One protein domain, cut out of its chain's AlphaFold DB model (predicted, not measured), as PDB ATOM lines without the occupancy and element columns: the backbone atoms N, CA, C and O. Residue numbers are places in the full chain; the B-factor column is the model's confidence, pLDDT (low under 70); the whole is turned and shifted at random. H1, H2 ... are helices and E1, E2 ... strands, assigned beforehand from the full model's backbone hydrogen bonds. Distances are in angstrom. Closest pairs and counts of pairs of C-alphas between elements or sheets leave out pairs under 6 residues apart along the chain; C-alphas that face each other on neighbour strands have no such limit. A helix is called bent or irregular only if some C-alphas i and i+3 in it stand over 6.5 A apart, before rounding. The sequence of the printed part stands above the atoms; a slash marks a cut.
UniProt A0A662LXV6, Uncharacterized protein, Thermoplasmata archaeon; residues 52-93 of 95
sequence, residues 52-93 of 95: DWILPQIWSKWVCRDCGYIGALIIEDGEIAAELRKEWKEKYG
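AT A GLANCE: This is residues 52 to 93 of the 95 residues of an uncharacterized protein of Thermoplasmata archaeon (UniProt A0A662LXV6). A small head of loops, residues 52 to 74, folds back on itself in a short pairing of E1 with residues 70 to 71, and the single helix H1 is set off from it at the other end of the long axis. Residues 75 to 87, of which 78 to 87 belong to H1, stick out free of the rest. The printed part has 42 residues with one named strand and then one named helix, E1 H1; under half of the residues are in named elements, and the class is mostly helix. The whole is loose, with a radius of gyration of the C-alphas of 12.0 A, and flat, spanning 35 by 21 by 11 A.

HOW THE PARTS SIT: E1, residues 62 to 64, pairs with no named strand. Its residues 62 to 63 form a short antiparallel pairing with residues 70 to 71. A long link of 13 residues, 65 to 77, leads to H1, residues 78 to 92. E1 and H1 are apart. In H1 every O i to N i+4 pair is within hydrogen-bond range.

IN THESE COORDINATES: The printed part begins at Asp 52, with its C-alpha at (144.714, 50.221, 119.208). E1 runs from Trp 62, C-alpha at (140.326, 52.488, 115.992), to Cys 64. H1 runs from Gly 78, C-alpha at (133.588, 53.677, 131.433), to Tyr 92, C-alpha at (128.224, 36.040, 122.459), and measures 20.5 A from first to last C-alpha; it is not bent.

THE WHOLE: The two C-alphas farthest apart, those of Gln 57 and Glu 90, are 35.3 A apart. The C-alphas of Asp 52 and Gly 93, the first and last printed, are 22.5 A apart. The printed part has no cut. The mean pLDDT of the printed part of this predicted model is 89.2, and residues 55 to 56 are under 70.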
ATOM      1  N   ASP A  52     143.456  49.707 119.735       89.62
ATOM      2  CA  ASP A  52     144.714  50.221 119.208       89.62
ATOM      3  C   ASP A  52     144.463  51.166 118.019       89.62
ATOM      4  O   ASP A  52     143.540  50.977 117.218       89.62
ATOM      5  N   TRP A  53     145.339  52.158 117.858       83.38
ATOM      6  CA  TRP A  53     145.408  53.012 116.671       83.38
ATOM      7  C   TRP A  53     146.577  52.553 115.791       83.38
ATOM      8  O   TRP A  53     147.712  52.985 115.972       83.38
ATOM      9  N   ILE A  54     146.321  51.590 114.899       73.75
ATOM     10  CA  ILE A  54     147.398  50.830 114.229       73.75
ATOM     11  C   ILE A  54     147.731  51.361 112.832       73.75
ATOM     12  O   ILE A  54     148.840  51.156 112.347       73.75
ATOM     13  N   LEU A  55     146.785  51.996 112.134       67.69
ATOM     14  CA  LEU A  55     146.856  52.071 110.676       67.69
ATOM     15  C   LEU A  55     147.239  53.476 110.173       67.69
ATOM     16  O   LEU A  55     146.362  54.323 110.017       67.69
ATOM     17  N   PRO A  56     148.520  53.726 109.826       69.38
ATOM     18  CA  PRO A  56     148.995  55.049 109.401       69.38
ATOM     19  C   PRO A  56     148.388  55.523 108.073       69.38
ATOM     20  O   PRO A  56     148.328  56.718 107.819       69.38
ATOM     21  N   GLN A  57     147.919  54.601 107.225       76.19
ATOM     22  CA  GLN A  57     147.246  54.932 105.960       76.19
ATOM     23  C   GLN A  57     145.756  55.236 106.135       76.19
ATOM     24  O   GLN A  57     145.131  55.851 105.273       76.19
ATOM     25  N   ILE A  58     145.170  54.788 107.247       70.38
ATOM     26  CA  ILE A  58     143.755  54.947 107.562       70.38
ATOM     27  C   ILE A  58     143.676  55.760 108.843       70.38
ATOM     28  O   ILE A  58     143.413  55.267 109.939       70.38
ATOM     29  N   TRP A  59     143.955  57.045 108.658       73.00
ATOM     30  CA  TRP A  59     143.810  58.070 109.674       73.00
ATOM     31  C   TRP A  59     142.440  57.946 110.354       73.00
ATOM     32  O   TRP A  59     141.434  57.624 109.714       73.00
ATOM     33  N   SER A  60     142.415  58.191 111.663       80.12
ATOM     34  CA  SER A  60     141.175  58.288 112.443       80.12
ATOM     35  C   SER A  60     140.339  57.000 112.562       80.12
ATOM     36  O   SER A  60     139.127  57.090 112.745       80.12
ATOM     37  N   LYS A  61     140.940  55.802 112.471       89.38
ATOM     38  CA  LYS A  61     140.249  54.531 112.766       89.38
ATOM     39  C   LYS A  61     140.871  53.778 113.939       89.38
ATOM     40  O   LYS A  61     142.071  53.524 113.955       89.38
ATOM     41  N   TRP A  62     140.022  53.360 114.865       91.69
ATOM     42  CA  TRP A  62     140.326  52.488 115.992       91.69
ATOM     43  C   TRP A  62     140.134  51.028 115.612       91.69
ATOM     44  O   TRP A  62     139.189  50.699 114.895       91.69
ATOM     45  N   VAL A  63     141.012  50.164 116.117       92.56
ATOM     46  CA  VAL A  63     140.951  48.711 115.942       92.56
ATOM     47  C   VAL A  63     140.789  48.058 117.308       92.56
ATOM     48  O   VAL A  63     141.653  48.198 118.166       92.56
ATOM     49  N   CYS A  64     139.699  47.328 117.526       94.00
ATOM     50  CA  CYS A  64     139.515  46.521 118.729       94.00
ATOM     51  C   CYS A  64     140.058  45.108 118.513       94.00
ATOM     52  O   CYS A  64     139.641  44.428 117.574       94.00
ATOM     53  N   ARG A  65     140.929  44.640 119.411       92.31
ATOM     54  CA  ARG A  65     141.543  43.306 119.307       92.31
ATOM     55  C   ARG A  65     140.679  42.165 119.835       92.31
ATOM     56  O   ARG A  65     140.907  41.028 119.447       92.31
ATOM     57  N   ASP A  66     139.669  42.466 120.645       93.56
ATOM     58  CA  ASP A  66     138.783  41.438 121.206       93.56
ATOM     59  C   ASP A  66     137.664  41.036 120.233       93.56
ATOM     60  O   ASP A  66     137.329  39.864 120.114       93.56
ATOM     61  N   CYS A  67     137.054  42.009 119.543       92.81
ATOM     62  CA  CYS A  67     135.891  41.760 118.674       92.81
ATOM     63  C   CYS A  67     136.120  42.091 117.191       92.81
ATOM     64  O   CYS A  67     135.200  41.945 116.384       92.81
ATOM     65  N   GLY A  68     137.307  42.589 116.826       92.25
ATOM     66  CA  GLY A  68     137.652  42.940 115.445       92.25
ATOM     67  C   GLY A  68     136.970  44.202 114.904       92.25
ATOM     68  O   GLY A  68     136.952  44.415 113.695       92.25
ATOM     69  N   TYR A  69     136.376  45.041 115.762       93.19
ATOM     70  CA  TYR A  69     135.795  46.320 115.340       93.19
ATOM     71  C   TYR A  69     136.863  47.235 114.723       93.19
ATOM     72  O   TYR A  69     137.908  47.445 115.334       93.19
ATOM     73  N   ILE A  70     136.569  47.811 113.552       93.50
ATOM     74  CA  ILE A  70     137.401  48.824 112.892       93.50
ATOM     75  C   ILE A  70     136.513  50.014 112.519       93.50
ATOM     76  O   ILE A  70     135.615  49.876 111.687       93.50
ATOM     77  N   GLY A  71     136.759  51.189 113.095       91.25
ATOM     78  CA  GLY A  71     135.939  52.369 112.809       91.25
ATOM     79  C   GLY A  71     136.394  53.640 113.515       91.25
ATOM     80  O   GLY A  71     137.329  53.621 114.303       91.25
ATOM     81  N   ALA A  72     135.754  54.762 113.193       90.62
ATOM     82  CA  ALA A  72     136.128  56.072 113.734       90.62
ATOM     83  C   ALA A  72     135.537  56.363 115.124       90.62
ATOM     84  O   ALA A  72     136.016  57.256 115.814       90.62
ATOM     85  N   LEU A  73     134.501  55.622 115.530       92.81
ATOM     86  CA  LEU A  73     133.813  55.838 116.797       92.81
ATOM     87  C   LEU A  73     134.543  55.118 117.936       92.81
ATOM     88  O   LEU A  73     134.879  53.939 117.815       92.81
ATOM     89  N   ILE A  74     134.736  55.819 119.050       93.25
ATOM     90  CA  ILE A  74     135.302  55.284 120.287       93.25
ATOM     91  C   ILE A  74     134.553  55.873 121.482       93.25
ATOM     92  O   ILE A  74     134.047  56.990 121.397       93.25
ATOM     93  N   ILE A  75     134.437  55.104 122.563       94.69
ATOM     94  CA  ILE A  75     133.758  55.522 123.792       94.69
ATOM     95  C   ILE A  75     134.817  55.875 124.835       94.69
ATOM     96  O   ILE A  75     135.763  55.120 125.022       94.69
ATOM     97  N   GLU A  76     134.648  56.999 125.523       92.81
ATOM     98  CA  GLU A  76     135.514  57.431 126.637       92.81
ATOM     99  C   GLU A  76     134.862  57.168 128.006       92.81
ATOM    100  O   GLU A  76     135.527  57.132 129.041       92.81
ATOM    101  N   ASP A  77     133.547  56.939 128.007       92.38
ATOM    102  CA  ASP A  77     132.759  56.673 129.202       92.38
ATOM    103  C   ASP A  77     132.872  55.204 129.641       92.38
ATOM    104  O   ASP A  77     132.461  54.275 128.936       92.38
ATOM    105  N   GLY A  78     133.426  54.999 130.837       91.56
ATOM    106  CA  GLY A  78     133.588  53.677 131.433       91.56
ATOM    107  C   GLY A  78     132.279  53.026 131.889       91.56
ATOM    108  O   GLY A  78     132.218  51.798 131.933       91.56
ATOM    109  N   GLU A  79     131.241  53.802 132.209       93.44
ATOM    110  CA  GLU A  79     129.941  53.268 132.634       93.44
ATOM    111  C   GLU A  79     129.227  52.611 131.449       93.44
ATOM    112  O   GLU A  79     128.886  51.426 131.502       93.44
ATOM    113  N   ILE A  80     129.143  53.335 130.329       94.00
ATOM    114  CA  ILE A  80     128.586  52.826 129.069       94.00
ATOM    115  C   ILE A  80     129.385  51.607 128.589       94.00
ATOM    116  O   ILE A  80     128.820  50.599 128.161       94.00
ATOM    117  N   ALA A  81     130.716  51.660 128.682       94.56
ATOM    118  CA  ALA A  81     131.564  50.541 128.289       94.56
ATOM    119  C   ALA A  81     131.319  49.278 129.133       94.56
ATOM    120  O   ALA A  81     131.343  48.167 128.595       94.56
ATOM    121  N   ALA A  82     131.070  49.427 130.436       94.44
ATOM    122  CA  ALA A  82     130.789  48.305 131.326       94.44
ATOM    123  C   ALA A  82     129.457  47.623 130.986       94.44
ATOM    124  O   ALA A  82     129.399  46.390 130.940       94.44
ATOM    125  N   GLU A  83     128.418  48.408 130.694       95.69
ATOM    126  CA  GLU A  83     127.118  47.894 130.257       95.69
ATOM    127  C   GLU A  83     127.243  47.142 128.925       95.69
ATOM    128  O   GLU A  83     126.897  45.961 128.851       95.69
ATOM    129  N   LEU A  84     127.896  47.746 127.926       95.31
ATOM    130  CA  LEU A  84     128.173  47.099 126.639       95.31
ATOM    131  C   LEU A  84     128.957  45.790 126.794       95.31
ATOM    132  O   LEU A  84     128.693  44.808 126.098       95.31
ATOM    133  N   ARG A  85     129.933  45.745 127.708       94.31
ATOM    134  CA  ARG A  85     130.717  44.529 127.967       94.31
ATOM    135  C   ARG A  85     129.863  43.430 128.593       94.31
ATOM    136  O   ARG A  85     130.107  42.256 128.310       94.31
ATOM    137  N   LYS A  86     128.897  43.782 129.445       95.25
ATOM    138  CA  LYS A  86     127.955  42.829 130.040       95.25
ATOM    139  C   LYS A  86     127.025  42.256 128.972       95.25
ATOM    140  O   LYS A  86     126.994  41.038 128.809       95.25
ATOM    141  N   GLU A  87     126.375  43.115 128.190       94.94
ATOM    142  CA  GLU A  87     125.490  42.703 127.092       94.94
ATOM    143  C   GLU A  87     126.214  41.818 126.070       94.94
ATOM    144  O   GLU A  87     125.695  40.791 125.625       94.94
ATOM    145  N   TRP A  88     127.455  42.174 125.722       94.12
ATOM    146  CA  TRP A  88     128.266  41.389 124.797       94.12
ATOM    147  C   TRP A  88     128.533  39.974 125.316       94.12
ATOM    148  O   TRP A  88     128.398  39.010 124.561       94.12
ATOM    149  N   LYS A  89     128.882  39.838 126.603       93.31
ATOM    150  CA  LYS A  89     129.127  38.537 127.247       93.31
ATOM    151  C   LYS A  89     127.871  37.677 127.311       93.31
ATOM    152  O   LYS A  89     127.965  36.471 127.118       93.31
ATOM    153  N   GLU A  90     126.714  38.279 127.569       94.50
ATOM    154  CA  GLU A  90     125.435  37.562 127.592       94.50
ATOM    155  C   GLU A  90     125.057  37.043 126.199       94.50
ATOM    156  O   GLU A  90     124.573  35.920 126.066       94.50
ATOM    157  N   LYS A  91     125.318  37.832 125.152       92.94
ATOM    158  CA  LYS A  91     124.928  37.494 123.779       92.94
ATOM    159  C   LYS A  91     125.890  36.545 123.066       92.94
ATOM    160  O   LYS A  91     125.442  35.675 122.323       92.94
ATOM    161  N   TYR A  92     127.195  36.742 123.234       88.94
ATOM    162  CA  TYR A  92     128.224  36.040 122.459       88.94
ATOM    163  C   TYR A  92     129.155  35.175 123.319       88.94
ATOM    164  O   TYR A  92     130.022  34.498 122.772       88.94
ATOM    165  N   GLY A  93     128.985  35.170 124.644       80.56
ATOM    166  CA  GLY A  93     129.936  34.546 125.559       80.56
ATOM    167  C   GLY A  93     131.231  35.352 125.679       80.56
ATOM    168  O   GLY A  93     131.310  36.524 125.302       80.56
TER     169      GLY A  93